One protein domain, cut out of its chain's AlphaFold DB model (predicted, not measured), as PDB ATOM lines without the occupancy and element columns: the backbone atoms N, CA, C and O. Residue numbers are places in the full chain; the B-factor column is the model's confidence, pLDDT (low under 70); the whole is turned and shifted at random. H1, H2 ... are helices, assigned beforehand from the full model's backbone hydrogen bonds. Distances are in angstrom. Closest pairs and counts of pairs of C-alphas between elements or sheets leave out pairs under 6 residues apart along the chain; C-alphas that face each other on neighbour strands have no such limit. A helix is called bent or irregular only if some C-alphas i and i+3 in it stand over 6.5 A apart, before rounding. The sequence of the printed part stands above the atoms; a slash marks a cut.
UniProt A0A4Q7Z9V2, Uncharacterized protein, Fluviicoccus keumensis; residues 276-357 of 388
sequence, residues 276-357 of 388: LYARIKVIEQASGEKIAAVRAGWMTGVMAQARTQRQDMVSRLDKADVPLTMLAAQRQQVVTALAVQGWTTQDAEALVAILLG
ATOM      1  N   LEU A 276      51.817  15.496 -11.007       88.06
ATOM      2  CA  LEU A 276      50.555  14.765 -10.867       88.06
ATOM      3  C   LEU A 276      49.401  15.670 -10.414       88.06
ATOM      4  O   LEU A 276      48.324  15.616 -11.008       88.06
ATOM      5  N   TYR A 277      49.622  16.549  -9.431       81.69
ATOM      6  CA  TYR A 277      48.601  17.519  -9.013       81.69
ATOM      7  C   TYR A 277      48.217  18.487 -10.138       81.69
ATOM      8  O   TYR A 277      47.035  18.799 -10.296       81.69
ATOM      9  N   ALA A 278      49.180  18.939 -10.946       86.88
ATOM     10  CA  ALA A 278      48.897  19.798 -12.092       86.88
ATOM     11  C   ALA A 278      48.017  19.083 -13.131       86.88
ATOM     12  O   ALA A 278      47.035  19.656 -13.604       86.88
ATOM     13  N   ARG A 279      48.305  17.809 -13.431       89.94
ATOM     14  CA  ARG A 279      47.500  16.995 -14.359       89.94
ATOM     15  C   ARG A 279      46.088  16.736 -13.843       89.94
ATOM     16  O   ARG A 279      45.137  16.880 -14.611       89.94
ATOM     17  N   ILE A 280      45.941  16.393 -12.561       86.56
ATOM     18  CA  ILE A 280      44.628  16.167 -11.936       86.56
ATOM     19  C   ILE A 280      43.780  17.433 -12.036       86.56
ATOM     20  O   ILE A 280      42.647  17.363 -12.498       86.56
ATOM     21  N   LYS A 281      44.347  18.600 -11.714       86.94
ATOM     22  CA  LYS A 281      43.624  19.875 -11.777       86.94
ATOM     23  C   LYS A 281      43.115  20.197 -13.187       86.94
ATOM     24  O   LYS A 281      41.990  20.664 -13.338       86.94
ATOM     25  N   VAL A 282      43.918  19.930 -14.220       90.81
ATOM     26  CA  VAL A 282      43.507  20.126 -15.622       90.81
ATOM     27  C   VAL A 282      42.375  19.167 -16.003       90.81
ATOM     28  O   VAL A 282      41.411  19.580 -16.647       90.81
ATOM     29  N   ILE A 283      42.455  17.900 -15.583       88.31
ATOM     30  CA  ILE A 283      41.396  16.909 -15.828       88.31
ATOM     31  C   ILE A 283      40.105  17.297 -15.099       88.31
ATOM     32  O   ILE A 283      39.032  17.239 -15.699       88.31
ATOM     33  N   GLU A 284      40.192  17.731 -13.842       80.62
ATOM     34  CA  GLU A 284      39.044  18.192 -13.059       80.62
ATOM     35  C   GLU A 284      38.357  19.380 -13.732       80.62
ATOM     36  O   GLU A 284      37.142  19.338 -13.927       80.62
ATOM     37  N   GLN A 285      39.117  20.384 -14.178       82.62
ATOM     38  CA  GLN A 285      38.573  21.538 -14.900       82.62
ATOM     39  C   GLN A 285      37.882  21.121 -16.203       82.62
ATOM     40  O   GLN A 285      36.714  21.450 -16.410       82.62
ATOM     41  N   ALA A 286      38.547  20.311 -17.031       85.62
ATOM     42  CA  ALA A 286      37.976  19.826 -18.286       85.62
ATOM     43  C   ALA A 286      36.725  18.951 -18.072       85.62
ATOM     44  O   ALA A 286      35.796  18.966 -18.880       85.62
ATOM     45  N   SER A 287      36.683  18.166 -16.991       78.94
ATOM     46  CA  SER A 287      35.517  17.351 -16.637       78.94
ATOM     47  C   SER A 287      34.358  18.202 -16.107       78.94
ATOM     48  O   SER A 287      33.214  17.980 -16.505       78.94
ATOM     49  N   GLY A 288      34.652  19.218 -15.293       78.44
ATOM     50  CA  GLY A 288      33.671  20.164 -14.769       78.44
ATOM     51  C   GLY A 288      32.983  20.947 -15.884       78.44
ATOM     52  O   GLY A 288      31.758  21.051 -15.890       78.44
ATOM     53  N   GLU A 289      33.744  21.410 -16.877       84.50
ATOM     54  CA  GLU A 289      33.201  22.096 -18.057       84.50
ATOM     55  C   GLU A 289      32.266  21.193 -18.870       84.50
ATOM     56  O   GLU A 289      31.166  21.607 -19.245       84.50
ATOM     57  N   LYS A 290      32.649  19.929 -19.091       84.81
ATOM     58  CA  LYS A 290      31.800  18.956 -19.801       84.81
ATOM     59  C   LYS A 290      30.508  18.660 -19.045       84.81
ATOM     60  O   LYS A 290      29.442  18.630 -19.656       84.81
ATOM     61  N   ILE A 291      30.584  18.468 -17.727       81.06
ATOM     62  CA  ILE A 291      29.404  18.239 -16.881       81.06
ATOM     63  C   ILE A 291      28.480  19.463 -16.915       81.06
ATOM     64  O   ILE A 291      27.268  19.309 -17.075       81.06
ATOM     65  N   ALA A 292      29.037  20.673 -16.821       77.81
ATOM     66  CA  ALA A 292      28.270  21.911 -16.900       77.81
ATOM     67  C   ALA A 292      27.562  22.062 -18.257       77.81
ATOM     68  O   ALA A 292      26.373  22.377 -18.290       77.81
ATOM     69  N   ALA A 293      28.250  21.764 -19.364       82.88
ATOM     70  CA  ALA A 293      27.675  21.819 -20.707       82.88
ATOM     71  C   ALA A 293      26.524  20.815 -20.898       82.88
ATOM     72  O   ALA A 293      25.458  21.179 -21.398       82.88
ATOM     73  N   VAL A 294      26.700  19.567 -20.446       84.50
ATOM     74  CA  VAL A 294      25.643  18.539 -20.503       84.50
ATOM     75  C   VAL A 294      24.438  18.952 -19.656       84.50
ATOM     76  O   VAL A 294      23.299  18.850 -20.115       84.50
ATOM     77  N   ARG A 295      24.671  19.473 -18.445       80.38
ATOM     78  CA  ARG A 295      23.603  19.940 -17.551       80.38
ATOM     79  C   ARG A 295      22.827  21.112 -18.150       80.38
ATOM     80  O   ARG A 295      21.601  21.099 -18.097       80.38
ATOM     81  N   ALA A 296      23.515  22.084 -18.748       78.44
ATOM     82  CA  ALA A 296      22.886  23.227 -19.405       78.44
ATOM     83  C   ALA A 296      22.011  22.793 -20.596       78.44
ATOM     84  O   ALA A 296      20.880  23.262 -20.745       78.44
ATOM     85  N   GLY A 297      22.495  21.847 -21.410       83.25
ATOM     86  CA  GLY A 297      21.722  21.281 -22.519       83.25
ATOM     87  C   GLY A 297      20.481  20.523 -22.041       83.25
ATOM     88  O   GLY A 297      19.380  20.759 -22.539       83.25
ATOM     89  N   TRP A 298      20.633  19.669 -21.025       82.94
ATOM     90  CA  TRP A 298      19.515  18.939 -20.421       82.94
ATOM     91  C   TRP A 298      18.463  19.886 -19.829       82.94
ATOM     92  O   TRP A 298      17.278  19.749 -20.130       82.94
ATOM     93  N   MET A 299      18.888  20.890 -19.056       79.00
ATOM     94  CA  MET A 299      17.981  21.840 -18.411       79.00
ATOM     95  C   MET A 299      17.212  22.691 -19.424       79.00
ATOM     96  O   MET A 299      16.025  22.951 -19.246       79.00
ATOM     97  N   THR A 300      17.849  23.055 -20.540       80.62
ATOM     98  CA  THR A 300      17.173  23.735 -21.656       80.62
ATOM     99  C   THR A 300      16.006  22.896 -22.191       80.62
ATOM    100  O   THR A 300      14.911  23.423 -22.407       80.62
ATOM    101  N   GLY A 301      16.204  21.582 -22.342       81.44
ATOM    102  CA  GLY A 301      15.149  20.642 -22.733       81.44
ATOM    103  C   GLY A 301      14.030  20.531 -21.693       81.44
ATOM    104  O   GLY A 301      12.852  20.611 -22.044       81.44
ATOM    105  N   VAL A 302      14.390  20.427 -20.411       83.69
ATOM    106  CA  VAL A 302      13.430  20.375 -19.293       83.69
ATOM    107  C   VAL A 302      12.562  21.636 -19.244       83.69
ATOM    108  O   VAL A 302      11.344  21.531 -19.120       83.69
ATOM    109  N   MET A 303      13.147  22.827 -19.414       80.38
ATOM    110  CA  MET A 303      12.398  24.091 -19.420       80.38
ATOM    111  C   MET A 303      11.465  24.220 -20.628       80.38
ATOM    112  O   MET A 303      10.347  24.720 -20.493       80.38
ATOM    113  N   ALA A 304      11.888  23.753 -21.806       78.56
ATOM    114  CA  ALA A 304      11.025  23.714 -22.984       78.56
ATOM    115  C   ALA A 304       9.809  22.802 -22.748       78.56
ATOM    116  O   ALA A 304       8.674  23.208 -22.996       78.56
ATOM    117  N   GLN A 305      10.034  21.616 -22.177       82.19
ATOM    118  CA  GLN A 305       8.965  20.681 -21.837       82.19
ATOM    119  C   GLN A 305       8.040  21.227 -20.739       82.19
ATOM    120  O   GLN A 305       6.822  21.090 -20.847       82.19
ATOM    121  N   ALA A 306       8.588  21.895 -19.720       78.81
ATOM    122  CA  ALA A 306       7.812  22.525 -18.654       78.81
ATOM    123  C   ALA A 306       6.849  23.594 -19.193       78.81
ATOM    124  O   ALA A 306       5.709  23.681 -18.739       78.81
ATOM    125  N   ARG A 307       7.262  24.368 -20.209       80.00
ATOM    126  CA  ARG A 307       6.380  25.335 -20.884       80.00
ATOM    127  C   ARG A 307       5.225  24.645 -21.606       80.00
ATOM    128  O   ARG A 307       4.086  25.082 -21.469       80.00
ATOM    129  N   THR A 308       5.495  23.555 -22.323       81.81
ATOM    130  CA  THR A 308       4.461  22.784 -23.032       81.81
ATOM    131  C   THR A 308       3.490  22.095 -22.069       81.81
ATOM    132  O   THR A 308       2.293  22.053 -22.329       81.81
ATOM    133  N   GLN A 309       3.983  21.583 -20.937       84.38
ATOM    134  CA  GLN A 309       3.184  20.841 -19.953       84.38
ATOM    135  C   GLN A 309       2.571  21.718 -18.852       84.38
ATOM    136  O   GLN A 309       1.900  21.203 -17.955       84.38
ATOM    137  N   ARG A 310       2.755  23.042 -18.912       82.94
ATOM    138  CA  ARG A 310       2.260  23.984 -17.900       82.94
ATOM    139  C   ARG A 310       0.774  23.789 -17.596       82.94
ATOM    140  O   ARG A 310       0.399  23.738 -16.429       82.94
ATOM    141  N   GLN A 311      -0.062  23.675 -18.630       80.31
ATOM    142  CA  GLN A 311      -1.513  23.543 -18.457       80.31
ATOM    143  C   GLN A 311      -1.893  22.252 -17.719       80.31
ATOM    144  O   GLN A 311      -2.736  22.302 -16.830       80.31
ATOM    145  N   ASP A 312      -1.219  21.132 -18.006       82.56
ATOM    146  CA  ASP A 312      -1.447  19.867 -17.294       82.56
ATOM    147  C   ASP A 312      -1.070  19.986 -15.809       82.56
ATOM    148  O   ASP A 312      -1.820  19.559 -14.933       82.56
ATOM    149  N   MET A 313       0.056  20.639 -15.496       79.69
ATOM    150  CA  MET A 313       0.476  20.850 -14.107       79.69
ATOM    151  C   MET A 313      -0.492  21.756 -13.335       79.69
ATOM    152  O   MET A 313      -0.841  21.446 -12.199       79.69
ATOM    153  N   VAL A 314      -0.974  22.840 -13.952       80.69
ATOM    154  CA  VAL A 314      -1.990  23.715 -13.341       80.69
ATOM    155  C   VAL A 314      -3.269  22.928 -13.049       80.69
ATOM    156  O   VAL A 314      -3.788  23.011 -11.940       80.69
ATOM    157  N   SER A 315      -3.733  22.095 -13.984       77.75
ATOM    158  CA  SER A 315      -4.898  21.231 -13.762       77.75
ATOM    159  C   SER A 315      -4.682  20.191 -12.657       77.75
ATOM    160  O   SER A 315      -5.636  19.815 -11.979       77.75
ATOM    161  N   ARG A 316      -3.453  19.703 -12.449       78.75
ATOM    162  CA  ARG A 316      -3.131  18.795 -11.332       78.75
ATOM    163  C   ARG A 316      -3.136  19.510  -9.984       78.75
ATOM    164  O   ARG A 316      -3.619  18.929  -9.018       78.75
ATOM    165  N   LEU A 317      -2.619  20.737  -9.923       79.44
ATOM    166  CA  LEU A 317      -2.640  21.558  -8.708       79.44
ATOM    167  C   LEU A 317      -4.071  21.931  -8.309       79.44
ATOM    168  O   LEU A 317      -4.421  21.810  -7.140       79.44
ATOM    169  N   ASP A 318      -4.909  22.267  -9.290       77.06
ATOM    170  CA  ASP A 318      -6.335  22.546  -9.086       77.06
ATOM    171  C   ASP A 318      -7.084  21.316  -8.539       77.06
ATOM    172  O   ASP A 318      -7.776  21.392  -7.529       77.06
ATOM    173  N   LYS A 319      -6.841  20.126  -9.111       79.19
ATOM    174  CA  LYS A 319      -7.382  18.854  -8.588       79.19
ATOM    175  C   LYS A 319      -6.896  18.498  -7.182       79.19
ATOM    176  O   LYS A 319      -7.558  17.721  -6.499       79.19
ATOM    177  N   ALA A 320      -5.730  18.999  -6.782       74.12
ATOM    178  CA  ALA A 320      -5.149  18.783  -5.461       74.12
ATOM    179  C   ALA A 320      -5.555  19.865  -4.443       74.12
ATOM    180  O   ALA A 320      -5.043  19.840  -3.326       74.12
ATOM    181  N   ASP A 321      -6.443  20.794  -4.820       76.44
ATOM    182  CA  ASP A 321      -6.878  21.935  -4.002       76.44
ATOM    183  C   ASP A 321      -5.708  22.849  -3.569       76.44
ATOM    184  O   ASP A 321      -5.709  23.455  -2.498       76.44
ATOM    185  N   VAL A 322      -4.662  22.939  -4.406       72.88
ATOM    186  CA  VAL A 322      -3.485  23.789  -4.175       72.88
ATOM    187  C   VAL A 322      -3.564  25.019  -5.082       72.88
ATOM    188  O   VAL A 322      -3.267  24.923  -6.278       72.88
ATOM    189  N   PRO A 323      -3.919  26.206  -4.554       75.69
ATOM    190  CA  PRO A 323      -4.075  27.389  -5.385       75.69
ATOM    191  C   PRO A 323      -2.715  27.936  -5.840       75.69
ATOM    192  O   PRO A 323      -1.744  27.972  -5.082       75.69
ATOM    193  N   LEU A 324      -2.645  28.457  -7.070       73.31
ATOM    194  CA  LEU A 324      -1.426  29.074  -7.623       73.31
ATOM    195  C   LEU A 324      -0.930  30.276  -6.795       73.31
ATOM    196  O   LEU A 324       0.261  30.585  -6.792       73.31
ATOM    197  N   THR A 325      -1.821  30.915  -6.034       70.81
ATOM    198  CA  THR A 325      -1.487  31.980  -5.077       70.81
ATOM    199  C   THR A 325      -0.624  31.473  -3.916       70.81
ATOM    200  O   THR A 325       0.240  32.199  -3.432       70.81
ATOM    201  N   MET A 326      -0.794  30.211  -3.503       68.06
ATOM    202  CA  MET A 326       0.046  29.564  -2.494       68.06
ATOM    203  C   MET A 326       1.448  29.285  -3.041       68.06
ATOM    204  O   MET A 326       2.428  29.516  -2.337       68.06
ATOM    205  N   LEU A 327       1.560  28.876  -4.311       70.69
ATOM    206  CA  LEU A 327       2.848  28.717  -4.993       70.69
ATOM    207  C   LEU A 327       3.594  30.058  -5.112       70.69
ATOM    208  O   LEU A 327       4.800  30.108  -4.879       70.69
ATOM    209  N   ALA A 328       2.877  31.149  -5.412       68.38
ATOM    210  CA  ALA A 328       3.443  32.498  -5.424       68.38
ATOM    211  C   ALA A 328       3.932  32.923  -4.026       68.38
ATOM    212  O   ALA A 328       5.062  33.388  -3.881       68.38
ATOM    213  N   ALA A 329       3.123  32.690  -2.985       63.53
ATOM    214  CA  ALA A 329       3.453  33.049  -1.605       63.53
ATOM    215  C   ALA A 329       4.596  32.211  -1.004       63.53
ATOM    216  O   ALA A 329       5.357  32.696  -0.168       63.53
ATOM    217  N   GLN A 330       4.744  30.955  -1.434       71.56
ATOM    218  CA  GLN A 330       5.772  30.026  -0.949       71.56
ATOM    219  C   GLN A 330       6.937  29.844  -1.930       71.56
ATOM    220  O   GLN A 330       7.745  28.928  -1.760       71.56
ATOM    221  N   ARG A 331       7.082  30.739  -2.919       71.12
ATOM    222  CA  ARG A 331       8.117  30.684  -3.966       71.12
ATOM    223  C   ARG A 331       9.506  30.350  -3.420       71.12
ATOM    224  O   ARG A 331      10.151  29.435  -3.918       71.12
ATOM    225  N   GLN A 332       9.944  31.033  -2.360       67.81
ATOM    226  CA  GLN A 332      11.278  30.824  -1.784       67.81
ATOM    227  C   GLN A 332      11.452  29.433  -1.153       67.81
ATOM    228  O   GLN A 332      12.523  28.830  -1.252       67.81
ATOM    229  N   GLN A 333      10.407  28.902  -0.514       69.88
ATOM    230  CA  GLN A 333      10.434  27.574   0.105       69.88
ATOM    231  C   GLN A 333      10.459  26.478  -0.962       69.88
ATOM    232  O   GLN A 333      11.212  25.518  -0.831       69.88
ATOM    233  N   VAL A 334       9.715  26.669  -2.053       71.69
ATOM    234  CA  VAL A 334       9.712  25.758  -3.205       71.69
ATOM    235  C   VAL A 334      11.061  25.776  -3.929       71.69
ATOM    236  O   VAL A 334      11.613  24.712  -4.191       71.69
ATOM    237  N   VAL A 335      11.652  26.953  -4.168       71.81
ATOM    238  CA  VAL A 335      13.006  27.079  -4.746       71.81
ATOM    239  C   VAL A 335      14.046  26.375  -3.871       71.81
ATOM    240  O   VAL A 335      14.886  25.637  -4.380       71.81
ATOM    241  N   THR A 336      13.958  26.537  -2.548       70.00
ATOM    242  CA  THR A 336      14.875  25.877  -1.605       70.00
ATOM    243  C   THR A 336      14.687  24.357  -1.600       70.00
ATOM    244  O   THR A 336      15.667  23.615  -1.612       70.00
ATOM    245  N   ALA A 337      13.442  23.872  -1.629       70.19
ATOM    246  CA  ALA A 337      13.144  22.443  -1.687       70.19
ATOM    247  C   ALA A 337      13.643  21.799  -2.993       70.19
ATOM    248  O   ALA A 337      14.202  20.704  -2.964       70.19
ATOM    249  N   LEU A 338      13.512  22.495  -4.126       72.75
ATOM    250  CA  LEU A 338      14.046  22.049  -5.416       72.75
ATOM    251  C   LEU A 338      15.581  22.069  -5.440       72.75
ATOM    252  O   LEU A 338      16.196  21.157  -5.996       72.75
ATOM    253  N   ALA A 339      16.212  23.043  -4.778       71.81
ATOM    254  CA  ALA A 339      17.667  23.087  -4.640       71.81
ATOM    255  C   ALA A 339      18.220  21.875  -3.865       71.81
ATOM    256  O   ALA A 339      19.234  21.299  -4.259       71.81
ATOM    257  N   VAL A 340      17.515  21.418  -2.822       69.25
ATOM    258  CA  VAL A 340      17.852  20.177  -2.091       69.25
ATOM    259  C   VAL A 340      17.732  18.937  -2.987       69.25
ATOM    260  O   VAL A 340      18.481  17.979  -2.820       69.25
ATOM    261  N   GLN A 341      16.845  18.965  -3.982       70.50
ATOM    262  CA  GLN A 341      16.688  17.902  -4.982       70.50
ATOM    263  C   GLN A 341      17.683  18.011  -6.152       70.50
ATOM    264  O   GLN A 341      17.525  17.337  -7.169       70.50
ATOM    265  N   GLY A 342      18.719  18.845  -6.024       65.88
ATOM    266  CA  GLY A 342      19.801  18.952  -7.002       65.88
ATOM    267  C   GLY A 342      19.541  19.937  -8.142       65.88
ATOM    268  O   GLY A 342      20.317  19.964  -9.102       65.88
ATOM    269  N   TRP A 343      18.500  20.769  -8.065       73.31
ATOM    270  CA  TRP A 343      18.303  21.877  -9.005       73.31
ATOM    271  C   TRP A 343      19.196  23.060  -8.634       73.31
ATOM    272  O   TRP A 343      19.522  23.265  -7.465       73.31
ATOM    273  N   THR A 344      19.618  23.857  -9.616       79.81
ATOM    274  CA  THR A 344      20.218  25.153  -9.278       79.81
ATOM    275  C   THR A 344      19.112  26.115  -8.846       79.81
ATOM    276  O   THR A 344      17.954  25.970  -9.245       79.81
ATOM    277  N   THR A 345      19.454  27.107  -8.027       75.06
ATOM    278  CA  THR A 345      18.503  28.147  -7.608       75.06
ATOM    279  C   THR A 345      17.929  28.903  -8.806       75.06
ATOM    280  O   THR A 345      16.728  29.148  -8.848       75.06
ATOM    281  N   GLN A 346      18.759  29.179  -9.818       77.75
ATOM    282  CA  GLN A 346      18.352  29.838 -11.063       77.75
ATOM    283  C   GLN A 346      17.347  28.996 -11.863       77.75
ATOM    284  O   GLN A 346      16.328  29.518 -12.315       77.75
ATOM    285  N   ASP A 347      17.585  27.688 -11.989       76.50
ATOM    286  CA  ASP A 347      16.680  26.792 -12.716       76.50
ATOM    287  C   ASP A 347      15.347  26.626 -11.978       76.50
ATOM    288  O   ASP A 347      14.277  26.679 -12.583       76.50
ATOM    289  N   ALA A 348      15.392  26.473 -10.653       74.06
ATOM    290  CA  ALA A 348      14.193  26.364  -9.828       74.06
ATOM    291  C   ALA A 348      13.339  27.643  -9.892       74.06
ATOM    292  O   ALA A 348      12.114  27.568  -9.999       74.06
ATOM    293  N   GLU A 349      13.966  28.821  -9.884       78.75
ATOM    294  CA  GLU A 349      13.269  30.096 -10.063       78.75
ATOM    295  C   GLU A 349      12.643  30.232 -11.452       78.75
ATOM    296  O   GLU A 349      11.496  30.672 -11.555       78.75
ATOM    297  N   ALA A 350      13.356  29.823 -12.506       76.69
ATOM    298  CA  ALA A 350      12.840  29.839 -13.872       76.69
ATOM    299  C   ALA A 350      11.634  28.900 -14.040       76.69
ATOM    300  O   ALA A 350      10.648  29.273 -14.678       76.69
ATOM    301  N   LEU A 351      11.666  27.716 -13.419       79.06
ATOM    302  CA  LEU A 351      10.544  26.775 -13.424       79.06
ATOM    303  C   LEU A 351       9.315  27.350 -12.710       79.06
ATOM    304  O   LEU A 351       8.206  27.300 -13.246       79.06
ATOM    305  N   VAL A 352       9.503  27.927 -11.517       79.44
ATOM    306  CA  VAL A 352       8.406  28.559 -10.769       79.44
ATOM    307  C   VAL A 352       7.837  29.751 -11.546       79.44
ATOM    308  O   VAL A 352       6.620  29.906 -11.608       79.44
ATOM    309  N   ALA A 353       8.679  30.540 -12.221       78.56
ATOM    310  CA  ALA A 353       8.231  31.629 -13.089       78.56
ATOM    311  C   ALA A 353       7.400  31.129 -14.287       78.56
ATOM    312  O   ALA A 353       6.360  31.708 -14.592       78.56
ATOM    313  N   ILE A 354       7.793  30.019 -14.926       81.06
ATOM    314  CA  ILE A 354       7.008  29.388 -16.004       81.06
ATOM    315  C   ILE A 354       5.625  28.955 -15.494       81.06
ATOM    316  O   ILE A 354       4.627  29.128 -16.195       81.06
ATOM    317  N   LEU A 355       5.537  28.408 -14.278       77.19
ATOM    318  CA  LEU A 355       4.264  27.980 -13.689       77.19
ATOM    319  C   LEU A 355       3.355  29.174 -13.360       77.19
ATOM    320  O   LEU A 355       2.183  29.173 -13.748       77.19
ATOM    321  N   LEU A 356       3.899  30.219 -12.734       74.75
ATOM    322  CA  LEU A 356       3.151  31.425 -12.362       74.75
ATOM    323  C   LEU A 356       2.722  32.262 -13.588       74.75
ATOM    324  O   LEU A 356       1.615  32.800 -13.603       74.75
ATOM    325  N   GLY A 357       3.509  32.277 -14.670       70.12
ATOM    326  CA  GLY A 357       3.249  33.115 -15.853       70.12
ATOM    327  C   GLY A 357       3.337  34.621 -15.550       70.12
ATOM    328  O   GLY A 357       3.728  35.002 -14.450       70.12
TER     329      GLY A 357
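This is residues 276 to 357 of the 388 residues of an uncharacterized protein of Fluviicoccus keumensis (UniProt A0A4Q7Z9V2). The model has the shape of a hook: one long helix, H1, makes the shaft and turns sharply near its end, and the short helices H2, H3 and H4 fold back inside the bend, with H4 in the middle, side by side with the last part of H1a. Residues 276 to 295 of H1 stick out as a free arm and make much of the length. The printed part has 82 residues with four named helices, in the order H1, H2, H3, H4, and no named strand; its class is all helix. The whole is only just loose, close to extended, with a radius of gyration of the C-alphas of 17.2 A, and it spans 58 by 24 by 17 A.

Find C-alpha 276 at (50.555, 14.765, -10.867), where H1, residues 276 to 319, begins. By its hydrogen bonds it was assigned as one helix, but it is bent: C-alphas 308 and 311 are 7.6 A apart. Its arm H1a, residues 276 to 308, runs 48.3 A to C-alpha 308 at (4.461, 22.784, -23.032); its arm H1b, residues 311 to 319, covers 12.4 A. Read on to H2, residues 324 to 329, then to H3, residues 331 to 340, 14.4 A long. H4, residues 345 to 356, runs 16.4 A and ends at C-alpha 356, (3.151, 31.425, -12.362).

Start at H4, the hub, which touches three other helices when H1 is taken whole. H1a touches it with residues 299 to 307 alone; the closest C-alphas, of Arg 307 and Ile 354, are 6.4 A apart, and the two run the same way at a shallow tilt of 2 degrees. H3 touches H4 at a steep tilt of 46 degrees, opposite ways, with the C-alphas of Val 335 and Ala 348 closest at 5.3 A. H2 and H4 only just touch, with 3 pairs of C-alphas within 8 A, Leu 324 and Leu 356 closest at 7.0 A; H4 does so with residue 356 alone, at a steep tilt of 40 degrees, opposite ways. The helix packing is only just mostly crossed, with one shallow tilt among these three pairs. H1b is about perpendicular to H1a, at 75 degrees, and is close to H4 but not clearly touching, with the C-alphas of Val 314 and Leu 355 closest at 7.6 A. H1a and H3 are apart. In H1a, H1b, H2, H3 and H4 every O i to N i+4 pair is within hydrogen-bond range.

Look at the C-alphas of Leu 276 and Asp 321, the two farthest apart, at 58.3 A. Without residues 276 to 295, which stand free, the body spans 33 by 24 by 18 A. The printed part has no cut, and its three links are tight. The mean pLDDT of the printed part is 78.0; it is under 70 at residues 326, 328 to 329, 332 to 333, 340 and 342.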